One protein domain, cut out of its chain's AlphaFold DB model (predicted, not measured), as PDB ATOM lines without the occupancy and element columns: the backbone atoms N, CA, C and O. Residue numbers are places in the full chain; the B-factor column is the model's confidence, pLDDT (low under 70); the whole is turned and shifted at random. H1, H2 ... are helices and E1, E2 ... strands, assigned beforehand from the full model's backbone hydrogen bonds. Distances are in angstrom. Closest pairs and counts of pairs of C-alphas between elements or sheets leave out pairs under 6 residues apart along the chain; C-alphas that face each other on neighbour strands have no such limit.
ATOM      1  N   LEU A  11     355.333 401.226 402.171       94.75
ATOM      2  CA  LEU A  11     356.425 400.569 401.454       94.75
ATOM      3  C   LEU A  11     356.104 399.078 401.312       94.75
ATOM      4  O   LEU A  11     356.360 398.294 402.229       94.75
ATOM      5  N   GLY A  12     355.534 398.690 400.173       95.62
ATOM      6  CA  GLY A  12     355.250 397.293 399.849       95.62
ATOM      7  C   GLY A  12     356.450 396.632 399.187       95.62
ATOM      8  O   GLY A  12     357.017 397.162 398.230       95.62
ATOM      9  N   ALA A  13     356.843 395.464 399.687       95.31
ATOM     10  CA  ALA A  13     357.923 394.668 399.133       95.31
ATOM     11  C   ALA A  13     357.409 393.315 398.631       95.31
ATOM     12  O   ALA A  13     356.567 392.685 399.266       95.31
ATOM     13  N   GLN A  14     357.955 392.844 397.513       92.88
ATOM     14  CA  GLN A  14     357.639 391.549 396.902       92.88
ATOM     15  C   GLN A  14     358.908 390.837 396.463       92.88
ATOM     16  O   GLN A  14     359.928 391.479 396.213       92.88
ATOM     17  N   THR A  15     358.863 389.512 396.341       90.88
ATOM     18  CA  THR A  15     360.036 388.726 395.953       90.88
ATOM     19  C   THR A  15     359.710 387.647 394.936       90.88
ATOM     20  O   THR A  15     358.663 387.011 394.985       90.88
ATOM     21  N   PHE A  16     360.652 387.410 394.028       89.31
ATOM     22  CA  PHE A  16     360.621 386.297 393.088       89.31
ATOM     23  C   PHE A  16     362.045 385.886 392.700       89.31
ATOM     24  O   PHE A  16     363.007 386.591 393.011       89.31
ATOM     25  N   CYS A  17     362.189 384.737 392.040       87.06
ATOM     26  CA  CYS A  17     363.481 384.234 391.572       87.06
ATOM     27  C   CYS A  17     363.567 384.274 390.048       87.06
ATOM     28  O   CYS A  17     362.643 383.835 389.357       87.06
ATOM     29  N   GLY A  18     364.696 384.767 389.538       87.06
ATOM     30  CA  GLY A  18     365.073 384.594 388.141       87.06
ATOM     31  C   GLY A  18     365.466 383.147 387.826       87.06
ATOM     32  O   GLY A  18     365.713 382.333 388.717       87.06
ATOM     33  N   ILE A  19     365.536 382.812 386.539       84.12
ATOM     34  CA  ILE A  19     366.098 381.537 386.080       84.12
ATOM     35  C   ILE A  19     367.587 381.489 386.417       84.12
ATOM     36  O   ILE A  19     368.332 382.413 386.104       84.12
ATOM     37  N   ASN A  20     368.012 380.380 387.013       78.81
ATOM     38  CA  ASN A  20     369.418 380.092 387.245       78.81
ATOM     39  C   ASN A  20     369.988 379.313 386.047       78.81
ATOM     40  O   ASN A  20     369.420 378.277 385.686       78.81
ATOM     41  N   TYR A  21     371.061 379.820 385.439       71.06
ATOM     42  CA  TYR A  21     371.824 379.107 384.405       71.06
ATOM     43  C   TYR A  21     372.815 378.139 385.071       71.06
ATOM     44  O   TYR A  21     373.154 378.308 386.244       71.06
ATOM     45  N   SER A  22     373.260 377.098 384.365       60.31
ATOM     46  CA  SER A  22     374.365 376.265 384.856       60.31
ATOM     47  C   SER A  22     375.669 377.069 384.834       60.31
ATOM     48  O   SER A  22     375.898 377.877 383.939       60.31
ATOM     49  N   ASN A  23     376.542 376.838 385.820       57.06
ATOM     50  CA  ASN A  23     377.805 377.576 385.969       57.06
ATOM     51  C   ASN A  23     378.788 377.383 384.793       57.06
ATOM     52  O   ASN A  23     379.749 378.140 384.689       57.06
ATOM     53  N   ASP A  24     378.547 376.397 383.926       54.66
ATOM     54  CA  ASP A  24     379.416 376.040 382.797       54.66
ATOM     55  C   ASP A  24     379.018 376.734 381.477       54.66
ATOM     56  O   ASP A  24     379.648 376.515 380.442       54.66
ATOM     57  N   GLU A  25     377.962 377.555 381.472       64.31
ATOM     58  CA  GLU A  25     377.517 378.269 380.274       64.31
ATOM     59  C   GLU A  25     378.249 379.613 380.106       64.31
ATOM     60  O   GLU A  25     378.094 380.550 380.896       64.31
ATOM     61  N   CYS A  26     379.014 379.728 379.017       66.44
ATOM     62  CA  CYS A  26     379.642 380.976 378.583       66.44
ATOM     63  C   CYS A  26     378.865 381.616 377.426       66.44
ATOM     64  O   CYS A  26     378.289 380.937 376.573       66.44
ATOM     65  N   GLY A  27     378.879 382.948 377.372       66.50
ATOM     66  CA  GLY A  27     378.398 383.706 376.223       66.50
ATOM     67  C   GLY A  27     379.296 383.533 374.994       66.50
ATOM     68  O   GLY A  27     380.409 383.016 375.070       66.50
ATOM     69  N   ALA A  28     378.840 384.040 373.844       62.38
ATOM     70  CA  ALA A  28     379.592 383.989 372.581       62.38
ATOM     71  C   ALA A  28     380.964 384.697 372.637       62.38
ATOM     72  O   ALA A  28     381.823 384.461 371.793       62.38
ATOM     73  N   ASN A  29     381.171 385.558 373.633       64.50
ATOM     74  CA  ASN A  29     382.416 386.271 373.916       64.50
ATOM     75  C   ASN A  29     383.352 385.519 374.886       64.50
ATOM     76  O   ASN A  29     384.368 386.077 375.289       64.50
ATOM     77  N   GLY A  30     383.009 384.292 375.295       67.44
ATOM     78  CA  GLY A  30     383.791 383.497 376.245       67.44
ATOM     79  C   GLY A  30     383.701 383.967 377.701       67.44
ATOM     80  O   GLY A  30     384.342 383.369 378.561       67.44
ATOM     81  N   LEU A  31     382.909 385.005 377.996       67.12
ATOM     82  CA  LEU A  31     382.636 385.450 379.363       67.12
ATOM     83  C   LEU A  31     381.471 384.646 379.966       67.12
ATOM     84  O   LEU A  31     380.584 384.219 379.218       67.12
ATOM     85  N   PRO A  32     381.421 384.475 381.301       71.06
ATOM     86  CA  PRO A  32     380.269 383.879 381.971       71.06
ATOM     87  C   PRO A  32     378.973 384.593 381.582       71.06
ATOM     88  O   PRO A  32     378.952 385.818 381.418       71.06
ATOM     89  N   LEU A  33     377.878 383.843 381.440       78.62
ATOM     90  CA  LEU A  33     376.575 384.457 381.192       78.62
ATOM     91  C   LEU A  33     376.217 385.434 382.317       78.62
ATOM     92  O   LEU A  33     376.317 385.114 383.500       78.62
ATOM     93  N   THR A  34     375.739 386.625 381.943       86.06
ATOM     94  CA  THR A  34     375.244 387.598 382.919       86.06
ATOM     95  C   THR A  34     374.102 386.977 383.734       86.06
ATOM     96  O   THR A  34     373.105 386.557 383.131       86.06
ATOM     97  N   PRO A  35     374.193 386.966 385.078       89.81
ATOM     98  CA  PRO A  35     373.123 386.495 385.948       89.81
ATOM     99  C   PRO A  35     371.773 387.131 385.609       89.81
ATOM    100  O   PRO A  35     371.666 388.333 385.349       89.81
ATOM    101  N   THR A  36     370.714 386.334 385.639       91.00
ATOM    102  CA  THR A  36     369.358 386.757 385.267       91.00
ATOM    103  C   THR A  36     368.851 387.915 386.127       91.00
ATOM    104  O   THR A  36     368.300 388.891 385.627       91.00
ATOM    105  N   SER A  37     369.121 387.865 387.424       93.00
ATOM    106  CA  SER A  37     368.839 388.913 388.402       93.00
ATOM    107  C   SER A  37     369.575 390.226 388.104       93.00
ATOM    108  O   SER A  37     369.026 391.286 388.395       93.00
ATOM    109  N   ILE A  38     370.756 390.190 387.467       94.06
ATOM    110  CA  ILE A  38     371.444 391.397 386.967       94.06
ATOM    111  C   ILE A  38     370.715 391.964 385.743       94.06
ATOM    112  O   ILE A  38     370.509 393.175 385.661       94.06
ATOM    113  N   LYS A  39     370.262 391.111 384.812       94.38
ATOM    114  CA  LYS A  39     369.445 391.552 383.664       94.38
ATOM    115  C   LYS A  39     368.151 392.227 384.135       94.38
ATOM    116  O   LYS A  39     367.810 393.306 383.656       94.38
ATOM    117  N   ILE A  40     367.471 391.618 385.110       95.75
ATOM    118  CA  ILE A  40     366.252 392.143 385.745       95.75
ATOM    119  C   ILE A  40     366.534 393.498 386.410       95.75
ATOM    120  O   ILE A  40     365.819 394.465 386.143       95.75
ATOM    121  N   LEU A  41     367.593 393.605 387.222       96.31
ATOM    122  CA  LEU A  41     367.994 394.861 387.867       96.31
ATOM    123  C   LEU A  41     368.279 395.971 386.840       96.31
ATOM    124  O   LEU A  41     367.797 397.095 387.000       96.31
ATOM    125  N   GLY A  42     369.007 395.649 385.769       95.38
ATOM    126  CA  GLY A  42     369.305 396.578 384.678       95.38
ATOM    127  C   GLY A  42     368.039 397.136 384.025       95.38
ATOM    128  O   GLY A  42     367.888 398.355 383.938       95.38
ATOM    129  N   ARG A  43     367.080 396.275 383.647       94.75
ATOM    130  CA  ARG A  43     365.790 396.713 383.072       94.75
ATOM    131  C   ARG A  43     364.969 397.543 384.060       94.75
ATOM    132  O   ARG A  43     364.399 398.564 383.676       94.75
ATOM    133  N   PHE A  44     364.943 397.146 385.334       96.44
ATOM    134  CA  PHE A  44     364.236 397.874 386.390       96.44
ATOM    135  C   PHE A  44     364.730 399.320 386.508       96.44
ATOM    136  O   PHE A  44     363.935 400.258 386.423       96.44
ATOM    137  N   LYS A  45     366.049 399.509 386.652       93.69
ATOM    138  CA  LYS A  45     366.665 400.839 386.754       93.69
ATOM    139  C   LYS A  45     366.590 401.619 385.434       93.69
ATOM    140  O   LYS A  45     366.508 402.840 385.463       93.69
ATOM    141  N   HIS A  46     366.599 400.935 384.285       90.31
ATOM    142  CA  HIS A  46     366.566 401.574 382.967       90.31
ATOM    143  C   HIS A  46     365.230 402.257 382.645       90.31
ATOM    144  O   HIS A  46     365.266 403.328 382.047       90.31
ATOM    145  N   GLN A  47     364.088 401.669 383.021       89.75
ATOM    146  CA  GLN A  47     362.767 402.173 382.606       89.75
ATOM    147  C   GLN A  47     361.826 402.429 383.788       89.75
ATOM    148  O   GLN A  47     361.270 403.517 383.906       89.75
ATOM    149  N   LEU A  48     361.658 401.456 384.692       92.94
ATOM    150  CA  LEU A  48     360.577 401.491 385.686       92.94
ATOM    151  C   LEU A  48     360.740 402.608 386.722       92.94
ATOM    152  O   LEU A  48     359.749 403.212 387.127       92.94
ATOM    153  N   LEU A  49     361.976 402.940 387.106       90.50
ATOM    154  CA  LEU A  49     362.235 404.051 388.029       90.50
ATOM    155  C   LEU A  49     361.923 405.437 387.455       90.50
ATOM    156  O   LEU A  49     361.795 406.381 388.234       90.50
ATOM    157  N   LYS A  50     361.765 405.573 386.135       86.62
ATOM    158  CA  LYS A  50     361.470 406.851 385.467       86.62
ATOM    159  C   LYS A  50     359.982 407.158 385.399       86.62
ATOM    160  O   LYS A  50     359.602 408.313 385.245       86.62
ATOM    161  N   LEU A  51     359.146 406.129 385.508       89.25
ATOM    162  CA  LEU A  51     357.709 406.243 385.303       89.25
ATOM    163  C   LEU A  51     357.071 407.032 386.444       89.25
ATOM    164  O   LEU A  51     357.306 406.765 387.628       89.25
ATOM    165  N   ARG A  52     356.267 408.029 386.089       86.00
ATOM    166  CA  ARG A  52     355.538 408.884 387.027       86.00
ATOM    167  C   ARG A  52     354.136 409.069 386.477       86.00
ATOM    168  O   ARG A  52     353.961 409.645 385.416       86.00
ATOM    169  N   HIS A  53     353.137 408.573 387.194       88.75
ATOM    170  CA  HIS A  53     351.736 408.737 386.822       88.75
ATOM    171  C   HIS A  53     350.877 408.659 388.091       88.75
ATOM    172  O   HIS A  53     351.157 407.809 388.938       88.75
ATOM    173  N   PRO A  54     349.839 409.499 388.255       88.12
ATOM    174  CA  PRO A  54     349.019 409.514 389.469       88.12
ATOM    175  C   PRO A  54     348.365 408.160 389.756       88.12
ATOM    176  O   PRO A  54     348.277 407.772 390.915       88.12
ATOM    177  N   ASN A  55     347.980 407.426 388.707       93.31
ATOM    178  CA  ASN A  55     347.334 406.119 388.826       93.31
ATOM    179  C   ASN A  55     348.276 404.906 388.767       93.31
ATOM    180  O   ASN A  55     347.817 403.783 388.567       93.31
ATOM    181  N   LEU A  56     349.588 405.103 388.906       94.56
ATOM    182  CA  LEU A  56     350.558 404.013 389.025       94.56
ATOM    183  C   LEU A  56     351.208 404.069 390.406       94.56
ATOM    184  O   LEU A  56     351.573 405.148 390.871       94.56
ATOM    185  N   CYS A  57     351.402 402.912 391.036       95.56
ATOM    186  CA  CYS A  57     352.300 402.809 392.177       95.56
ATOM    187  C   CYS A  57     353.735 403.099 391.725       95.56
ATOM    188  O   CYS A  57     354.244 402.520 390.757       95.56
ATOM    189  N   LYS A  58     354.425 403.987 392.427       94.00
ATOM    190  CA  LYS A  58     355.822 404.278 392.135       94.00
ATOM    191  C   LYS A  58     356.719 403.089 392.495       94.00
ATOM    192  O   LYS A  58     356.719 402.630 393.635       94.00
ATOM    193  N   TYR A  59     357.546 402.638 391.556       95.81
ATOM    194  CA  TYR A  59     358.666 401.746 391.866       95.81
ATOM    195  C   TYR A  59     359.786 402.516 392.574       95.81
ATOM    196  O   TYR A  59     360.149 403.607 392.137       95.81
ATOM    197  N   ILE A  60     360.335 401.944 393.648       95.00
ATOM    198  CA  ILE A  60     361.306 402.618 394.525       95.00
ATOM    199  C   ILE A  60     362.684 401.959 394.416       95.00
ATOM    200  O   ILE A  60     363.676 402.611 394.097       95.00
ATOM    201  N   SER A  61     362.770 400.645 394.648       95.50
ATOM    202  CA  SER A  61     364.048 399.926 394.618       95.50
ATOM    203  C   SER A  61     363.892 398.462 394.219       95.50
ATOM    204  O   SER A  61     362.821 397.876 394.357       95.50
ATOM    205  N   LEU A  62     364.989 397.866 393.752       95.81
ATOM    206  CA  LEU A  62     365.119 396.435 393.518       95.81
ATOM    207  C   LEU A  62     366.457 395.971 394.089       95.81
ATOM    208  O   LEU A  62     367.494 396.547 393.766       95.81
ATOM    209  N   HIS A  63     366.421 394.926 394.911       93.88
ATOM    210  CA  HIS A  63     367.597 394.334 395.548       93.88
ATOM    211  C   HIS A  63     367.802 392.900 395.090       93.88
ATOM    212  O   HIS A  63     366.844 392.127 395.011       93.88
ATOM    213  N   ARG A  64     369.054 392.530 394.825       92.19
ATOM    214  CA  ARG A  64     369.446 391.153 394.523       92.19
ATOM    215  C   ARG A  64     369.827 390.418 395.803       92.19
ATOM    216  O   ARG A  64     370.399 390.984 396.728       92.19
ATOM    217  N   SER A  65     369.515 389.134 395.844       86.38
ATOM    218  CA  SER A  65     369.910 388.200 396.893       86.38
ATOM    219  C   SER A  65     370.514 386.947 396.253       86.38
ATOM    220  O   SER A  65     370.617 386.832 395.030       86.38
ATOM    221  N   LYS A  66     370.946 385.995 397.080       82.44
ATOM    222  CA  LYS A  66     371.521 384.728 396.610       82.44
ATOM    223  C   LYS A  66     370.517 383.954 395.745       82.44
ATOM    224  O   LYS A  66     369.308 384.062 395.946       82.44
ATOM    225  N   HIS A  67     371.039 383.125 394.839       80.38
ATOM    226  CA  HIS A  67     370.254 382.219 393.987       80.38
ATOM    227  C   HIS A  67     369.235 382.937 393.084       80.38
ATOM    228  O   HIS A  67     368.077 382.537 393.022       80.38
ATOM    229  N   GLU A  68     369.648 384.015 392.411       87.00
ATOM    230  CA  GLU A  68     368.805 384.783 391.474       87.00
ATOM    231  C   GLU A  68     367.537 385.406 392.083       87.00
ATOM    232  O   GLU A  68     366.668 385.898 391.357       87.00
ATOM    233  N   ARG A  69     367.416 385.421 393.413       88.25
ATOM    234  CA  ARG A  69     366.284 386.042 394.092       88.25
ATOM    235  C   ARG A  69     366.388 387.556 394.005       88.25
ATOM    236  O   ARG A  69     367.434 388.136 394.285       88.25
ATOM    237  N   VAL A  70     365.270 388.191 393.694       92.12
ATOM    238  CA  VAL A  70     365.124 389.642 393.706       92.12
ATOM    239  C   VAL A  70     364.013 390.054 394.664       92.12
ATOM    240  O   VAL A  70     363.057 389.306 394.894       92.12
ATOM    241  N   VAL A  71     364.164 391.236 395.253       94.00
ATOM    242  CA  VAL A  71     363.161 391.887 396.097       94.00
ATOM    243  C   VAL A  71     362.846 393.247 395.493       94.00
ATOM    244  O   VAL A  71     363.736 394.085 395.381       94.00
ATOM    245  N   VAL A  72     361.595 393.458 395.100       95.69
ATOM    246  CA  VAL A  72     361.101 394.715 394.529       95.69
ATOM    247  C   VAL A  72     360.357 395.480 395.612       95.69
ATOM    248  O   VAL A  72     359.517 394.902 396.293       95.69
ATOM    249  N   VAL A  73     360.663 396.765 395.764       97.06
ATOM    250  CA  VAL A  73     359.992 397.682 396.690       97.06
ATOM    251  C   VAL A  73     359.298 398.779 395.892       97.06
ATOM    252  O   VAL A  73     359.904 399.395 395.007       97.06
ATOM    253  N   ALA A  74     358.035 399.027 396.211       96.44
ATOM    254  CA  ALA A  74     357.198 400.016 395.552       96.44
ATOM    255  C   ALA A  74     356.192 400.644 396.531       96.44
ATOM    256  O   ALA A  74     355.960 400.140 397.631       96.44
ATOM    257  N   GLU A  75     355.607 401.762 396.109       95.88
ATOM    258  CA  GLU A  75     354.425 402.364 396.725       95.88
ATOM    259  C   GLU A  75     353.297 401.329 396.823       95.88
ATOM    260  O   GLU A  75     353.017 400.616 395.853       95.88
ATOM    261  N   TYR A  76     352.642 401.251 397.977       96.06
ATOM    262  CA  TYR A  76     351.598 400.266 398.225       96.06
ATOM    263  C   TYR A  76     350.450 400.825 399.066       96.06
ATOM    264  O   TYR A  76     350.662 401.651 399.952       96.06
ATOM    265  N   TYR A  77     349.246 400.314 398.809       95.12
ATOM    266  CA  TYR A  77     348.027 400.591 399.565       95.12
ATOM    267  C   TYR A  77     347.299 399.274 399.833       95.12
ATOM    268  O   TYR A  77     347.238 398.409 398.963       95.12
ATOM    269  N   GLU A 325     363.511 408.993 399.065       92.56
ATOM    270  CA  GLU A 325     364.230 409.523 400.215       92.56
ATOM    271  C   GLU A 325     363.849 408.783 401.492       92.56
ATOM    272  O   GLU A 325     364.729 408.343 402.225       92.56
ATOM    273  N   ILE A 326     362.550 408.583 401.738       92.12
ATOM    274  CA  ILE A 326     362.083 407.814 402.895       92.12
ATOM    275  C   ILE A 326     362.662 406.402 402.864       92.12
ATOM    276  O   ILE A 326     363.126 405.908 403.888       92.12
ATOM    277  N   TYR A 327     362.689 405.759 401.695       95.06
ATOM    278  CA  TYR A 327     363.284 404.438 401.554       95.06
ATOM    279  C   TYR A 327     364.799 404.439 401.798       95.06
ATOM    280  O   TYR A 327     365.308 403.558 402.489       95.06
ATOM    281  N   TYR A 328     365.518 405.442 401.286       95.44
ATOM    282  CA  TYR A 328     366.946 405.615 401.551       95.44
ATOM    283  C   TYR A 328     367.227 405.772 403.053       95.44
ATOM    284  O   TYR A 328     368.044 405.033 403.604       95.44
ATOM    285  N   LEU A 329     366.500 406.668 403.728       94.38
ATOM    286  CA  LEU A 329     366.606 406.895 405.171       94.38
ATOM    287  C   LEU A 329     366.219 405.644 405.972       94.38
ATOM    288  O   LEU A 329     366.858 405.315 406.970       94.38
ATOM    289  N   TRP A 330     365.205 404.906 405.520       95.12
ATOM    290  CA  TRP A 330     364.800 403.635 406.114       95.12
ATOM    291  C   TRP A 330     365.926 402.596 406.054       95.12
ATOM    292  O   TRP A 330     366.186 401.928 407.057       95.12
ATOM    293  N   CYS A 331     366.643 402.499 404.929       95.12
ATOM    294  CA  CYS A 331     367.796 401.610 404.790       95.12
ATOM    295  C   CYS A 331     368.908 401.945 405.795       95.12
ATOM    296  O   CYS A 331     369.347 401.069 406.540       95.12
ATOM    297  N   ILE A 332     369.326 403.212 405.883       94.69
ATOM    298  CA  ILE A 332     370.380 403.624 406.831       94.69
ATOM    299  C   ILE A 332     369.917 403.579 408.298       94.69
ATOM    300  O   ILE A 332     370.723 403.390 409.210       94.69
ATOM    301  N   ALA A 333     368.607 403.639 408.556       93.62
ATOM    302  CA  ALA A 333     368.046 403.399 409.882       93.62
ATOM    303  C   ALA A 333     368.144 401.931 410.336       93.62
ATOM    304  O   ALA A 333     367.824 401.650 411.490       93.62
ATOM    305  N   GLY A 334     368.620 401.017 409.481       92.50
ATOM    306  CA  GLY A 334     368.746 399.579 409.742       92.50
ATOM    307  C   GLY A 334     367.684 398.727 409.040       92.50
ATOM    308  O   GLY A 334     367.591 397.526 409.301       92.50
ATOM    309  N   GLY A 335     366.871 399.334 408.173       93.50
ATOM    310  CA  GLY A 335     365.910 398.637 407.336       93.50
ATOM    311  C   GLY A 335     366.594 397.779 406.273       93.50
ATOM    312  O   GLY A 335     367.435 398.247 405.511       93.50
ATOM    313  N   ASP A 336     366.202 396.511 406.187       93.75
ATOM    314  CA  ASP A 336     366.707 395.578 405.181       93.75
ATOM    315  C   ASP A 336     365.545 394.756 404.629       93.75
ATOM    316  O   ASP A 336     364.969 393.910 405.318       93.75
ATOM    317  N   ALA A 337     365.185 395.017 403.370       91.69
ATOM    318  CA  ALA A 337     364.039 394.375 402.740       91.69
ATOM    319  C   ALA A 337     364.233 392.853 402.644       91.69
ATOM    320  O   ALA A 337     363.306 392.097 402.925       91.69
ATOM    321  N   ILE A 338     365.445 392.385 402.328       88.50
ATOM    322  CA  ILE A 338     365.756 390.956 402.192       88.50
ATOM    323  C   ILE A 338     365.647 390.261 403.551       88.50
ATOM    324  O   ILE A 338     365.057 389.181 403.657       88.50
ATOM    325  N   ASN A 339     366.198 390.860 404.604       88.00
ATOM    326  CA  ASN A 339     366.107 390.292 405.946       88.00
ATOM    327  C   ASN A 339     364.681 390.355 406.512       88.00
ATOM    328  O   ASN A 339     364.298 389.440 407.241       88.00
ATOM    329  N   SER A 340     363.862 391.342 406.136       88.75
ATOM    330  CA  SER A 340     362.434 391.375 406.485       88.75
ATOM    331  C   SER A 340     361.679 390.160 405.933       88.75
ATOM    332  O   SER A 340     360.924 389.531 406.673       88.75
ATOM    333  N   PHE A 341     361.959 389.731 404.697       84.50
ATOM    334  CA  PHE A 341     361.388 388.493 404.140       84.50
ATOM    335  C   PHE A 341     361.824 387.226 404.889       84.50
ATOM    336  O   PHE A 341     361.025 386.301 405.058       84.50
ATOM    337  N   LYS A 342     363.077 387.171 405.362       82.69
ATOM    338  CA  LYS A 342     363.556 386.056 406.197       82.69
ATOM    339  C   LYS A 342     362.846 386.028 407.552       82.69
ATOM    340  O   LYS A 342     362.411 384.964 407.978       82.69
ATOM    341  N   LYS A 343     362.689 387.189 408.204       85.94
ATOM    342  CA  LYS A 343     361.969 387.332 409.486       85.94
ATOM    343  C   LYS A 343     360.490 386.957 409.366       85.94
ATOM    344  O   LYS A 343     359.947 386.356 410.283       85.94
ATOM    345  N   ALA A 344     359.868 387.260 408.228       81.81
ATOM    346  CA  ALA A 344     358.497 386.862 407.917       81.81
ATOM    347  C   ALA A 344     358.358 385.377 407.512       81.81
ATOM    348  O   ALA A 344     357.261 384.937 407.184       81.81
ATOM    349  N   PHE A 345     359.451 384.599 407.503       71.88
ATOM    350  CA  PHE A 345     359.497 383.196 407.057       71.88
ATOM    351  C   PHE A 345     359.028 382.960 405.608       71.88
ATOM    352  O   PHE A 345     358.728 381.825 405.227       71.88
ATOM    353  N   LEU A 346     359.021 384.017 404.789       70.81
ATOM    354  CA  LEU A 346     358.654 383.989 403.371       70.81
ATOM    355  C   LEU A 346     359.833 383.577 402.473       70.81
ATOM    356  O   LEU A 346     359.639 383.092 401.363       70.81
ATOM    357  N   VAL A 347     361.069 383.715 402.966       69.19
ATOM    358  CA  VAL A 347     362.279 383.173 402.332       69.19
ATOM    359  C   VAL A 347     362.924 382.179 403.291       69.19
ATOM    360  O   VAL A 347     363.463 382.568 404.327       69.19
ATOM    361  N   ARG A 348     362.877 380.888 402.946       59.06
ATOM    362  CA  ARG A 348     363.534 379.818 403.707       59.06
ATOM    363  C   ARG A 348     364.898 379.492 403.089       59.06
ATOM    364  O   ARG A 348     364.965 379.304 401.876       59.06
ATOM    365  N   PRO A 349     365.980 379.399 403.879       53.88
ATOM    366  CA  PRO A 349     367.212 378.770 403.427       53.88
ATOM    367  C   PRO A 349     366.994 377.252 403.428       53.88
ATOM    368  O   PRO A 349     367.168 376.603 404.456       53.88
ATOM    369  N   GLU A 350     366.545 376.675 402.315       52.28
ATOM    370  CA  GLU A 350     366.500 375.214 402.196       52.28
ATOM    371  C   GLU A 350     367.897 374.680 401.826       52.28
ATOM    372  O   GLU A 350     368.519 375.199 400.895       52.28
ATOM    373  N   PRO A 351     368.440 373.683 402.550       52.81
ATOM    374  CA  PRO A 351     369.712 373.074 402.181       52.81
ATOM    375  C   PRO A 351     369.575 372.328 400.840       52.81
ATOM    376  O   PRO A 351     368.578 371.638 400.645       52.81
ATOM    377  N   PRO A 352     370.587 372.328 399.951       49.16
ATOM    378  CA  PRO A 352     370.513 371.641 398.651       49.16
ATOM    379  C   PRO A 352     370.123 370.149 398.715       49.16
ATOM    380  O   PRO A 352     369.600 369.591 397.754       49.16
ATOM    381  N   SER A 374     360.042 377.643 396.365       51.50
ATOM    382  CA  SER A 374     360.984 378.762 396.447       51.50
ATOM    383  C   SER A 374     361.190 379.464 395.099       51.50
ATOM    384  O   SER A 374     361.565 380.638 395.080       51.50
ATOM    385  N   ASN A 375     360.885 378.763 394.000       54.91
ATOM    386  CA  ASN A 375     360.980 379.223 392.614       54.91
ATOM    387  C   ASN A 375     359.625 379.601 391.979       54.91
ATOM    388  O   ASN A 375     359.582 379.973 390.804       54.91
ATOM    389  N   LEU A 376     358.515 379.485 392.717       61.34
ATOM    390  CA  LEU A 376     357.201 379.935 392.257       61.34
ATOM    391  C   LEU A 376     356.993 381.400 392.644       61.34
ATOM    392  O   LEU A 376     357.433 381.832 393.706       61.34
ATOM    393  N   TYR A 377     356.319 382.160 391.779       71.38
ATOM    394  CA  TYR A 377     355.887 383.510 392.126       71.38
ATOM    395  C   TYR A 377     354.860 383.457 393.253       71.38
ATOM    396  O   TYR A 377     353.839 382.777 393.128       71.38
ATOM    397  N   ASP A 378     355.141 384.181 394.329       74.69
ATOM    398  CA  ASP A 378     354.209 384.446 395.414       74.69
ATOM    399  C   ASP A 378     353.884 385.942 395.383       74.69
ATOM    400  O   ASP A 378     354.769 386.776 395.566       74.69
ATOM    401  N   GLY A 379     352.620 386.274 395.115       77.88
ATOM    402  CA  GLY A 379     352.144 387.659 395.058       77.88
ATOM    403  C   GLY A 379     352.008 388.324 396.431       77.88
ATOM    404  O   GLY A 379     351.561 389.465 396.506       77.88
ATOM    405  N   SER A 380     352.362 387.633 397.519       85.62
ATOM    406  CA  SER A 380     352.316 388.184 398.873       85.62
ATOM    407  C   SER A 380     353.173 389.445 398.992       85.62
ATOM    408  O   SER A 380     354.378 389.434 398.726       85.62
ATOM    409  N   VAL A 381     352.544 390.536 399.428       92.12
ATOM    410  CA  VAL A 381     353.212 391.812 399.683       92.12
ATOM    411  C   VAL A 381     353.574 391.895 401.159       92.12
ATOM    412  O   VAL A 381     352.720 391.772 402.034       92.12
ATOM    413  N   LEU A 382     354.852 392.125 401.438       93.81
ATOM    414  CA  LEU A 382     355.347 392.413 402.773       93.81
ATOM    415  C   LEU A 382     355.395 393.926 402.980       93.81
ATOM    416  O   LEU A 382     356.122 394.622 402.272       93.81
ATOM    417  N   ILE A 383     354.672 394.430 403.976       94.94
ATOM    418  CA  ILE A 383     354.775 395.836 404.377       94.94
ATOM    419  C   ILE A 383     356.049 396.036 405.191       94.94
ATOM    420  O   ILE A 383     356.270 395.377 406.211       94.94
ATOM    421  N   LEU A 384     356.905 396.952 404.744       94.44
ATOM    422  CA  LEU A 384     358.120 397.315 405.459       94.44
ATOM    423  C   LEU A 384     357.778 398.316 406.570       94.44
ATOM    424  O   LEU A 384     357.426 399.461 406.290       94.44
ATOM    425  N   SER A 385     357.896 397.887 407.831       91.38
ATOM    426  CA  SER A 385     357.681 398.764 408.992       91.38
ATOM    427  C   SER A 385     358.652 399.947 408.973       91.38
ATOM    428  O   SER A 385     359.860 399.777 408.788       91.38
ATOM    429  N   GLN A 386     358.113 401.144 409.202       89.19
ATOM    430  CA  GLN A 386     358.864 402.398 409.299       89.19
ATOM    431  C   GLN A 386     359.122 402.818 410.756       89.19
ATOM    432  O   GLN A 386     359.678 403.888 410.990       89.19
ATOM    433  N   ASP A 387     358.763 401.990 411.741       89.12
ATOM    434  CA  ASP A 387     358.764 402.368 413.164       89.12
ATOM    435  C   ASP A 387     360.159 402.763 413.657       89.12
ATOM    436  O   ASP A 387     360.329 403.739 414.385       89.12
ATOM    437  N   GLN A 388     361.186 402.032 413.217       89.25
ATOM    438  CA  GLN A 388     362.574 402.322 413.572       89.25
ATOM    439  C   GLN A 388     363.056 403.653 412.987       89.25
ATOM    440  O   GLN A 388     363.768 404.391 413.668       89.25
ATOM    441  N   LEU A 389     362.649 403.973 411.755       90.50
ATOM    442  CA  LEU A 389     362.953 405.258 411.128       90.50
ATOM    443  C   LEU A 389     362.250 406.395 411.876       90.50
ATOM    444  O   LEU A 389     362.905 407.356 412.267       90.50
ATOM    445  N   ARG A 390     360.946 406.256 412.153       88.06
ATOM    446  CA  ARG A 390     360.168 407.251 412.911       88.06
ATOM    447  C   ARG A 390     360.753 407.488 414.299       88.06
ATOM    448  O   ARG A 390     360.897 408.629 414.716       88.06
ATOM    449  N   LYS A 391     361.184 406.423 414.980       87.62
ATOM    450  CA  LYS A 391     361.869 406.517 416.275       87.62
ATOM    451  C   LYS A 391     363.224 407.224 416.183       87.62
ATOM    452  O   LYS A 391     363.579 407.942 417.106       87.62
ATOM    453  N   ARG A 392     363.997 407.016 415.112       87.25
ATOM    454  CA  ARG A 392     365.267 407.739 414.900       87.25
ATOM    455  C   ARG A 392     365.031 409.222 414.623       87.25
ATOM    456  O   ARG A 392     365.806 410.043 415.068       87.25
ATOM    457  N   LEU A 393     363.952 409.564 413.923       85.50
ATOM    458  CA  LEU A 393     363.640 410.946 413.554       85.50
ATOM    459  C   LEU A 393     362.775 411.681 414.593       85.50
ATOM    460  O   LEU A 393     362.464 412.854 414.400       85.50
TER     461      LEU A 393
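This is residues 11 to 77, 325 to 352 and 374 to 393 of the 805 residues of the protein "DgyrCDS11001" of Dimorphilus gyrociliatus (UniProt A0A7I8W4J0). A small twisted sheet of three strands has helix H1 running along one face and the short helix H3 lying across the other; beyond one end of the sheet, H2 and H4 make a crossed pair, of which H2 only grazes the sheet. The long link of residues 18 to 35 reaches as far as 29 A from the mean of the C-alphas. The printed part has 115 residues, with four named helices and three named strands in the order E1 H1 E2 E3 H2 H3 H4; the sheet's order is E1 E3 E2, antiparallel throughout. The class is mixed, helices and strands, with 54 of the 115 residues in named elements, under half. The whole is only just compact, close to loose, with a radius of gyration of the C-alphas of 16.0 A and spans of 50 by 37 by 25 A.

E3, residues 69 to 76, is the inner strand, between the edge strands E1, residues 11 to 17, and E2, residues 59 to 64. E1 and E3 are antiparallel at 154 degrees, with N 14 and O 72 within hydrogen-bond range at 2.9 A. E2 and E3 form a hairpin, with N 71 and O 63 within range at 2.8 A. The sheet is only just strongly twisted, its C-alphas up to 4.4 A off the best plane. H1, residues 36 to 46, is on the sheet at a height of 9.2 A, over E3 and E2, and runs along the strands, at 20 degrees to E3 on the local plane; the closest C-alphas of H1 and E2, Leu 41 and Leu 62, are 6.5 A apart. E1, H1 and E2 form a split strand-helix-strand unit, two strands running the same way with E3 between them, and its crossover is right-handed. H3, residues 337 to 343, is on the opposite face at a height of 9.3 A, over E1 and only just over E3, with 3 C-alphas; it runs across the strands, at 70 degrees to E1 on the local plane. The closest C-alphas of H3 and E3, Ile 338 and Val 71, are 6.7 A apart. H2, residues 325 to 332, only grazes the sheet, with residues 325 to 328. H4, residues 387 to 393, is not on the sheet; it only just touches H2, with 3 pairs of C-alphas within 8 A, the closest being Trp 330 and Leu 389 at 5.6 A, and their lines are about perpendicular at 81 degrees. Residues 382 to 383 pair antiparallel with residues 12 to 13 of E1. In H1, H2, H3 and H4 every O i to N i+4 pair is within hydrogen-bond range.

E1 begins at C-alpha 11 (356.425, 400.569, 401.454), and H4 ends at C-alpha 393 (363.640, 410.946, 413.554). From first to last C-alpha E3 measures 20.9 A, E1 20.4 A, and H1 and E2 15.3 A each.

The C-alphas farthest apart, of Ala 28 and Lys 391, are 52.3 A apart. Residues 78 to 324 and 353 to 373 are not printed; the C-alpha gaps are 18.5 A from 77 to 325 and 12.1 A from 352 to 374. The links E1 to H1 and H1 to E2 are long. Mean pLDDT of the printed part is 84.8; residues 22 to 31, 347 to 352 and 374 to 376 are under 70.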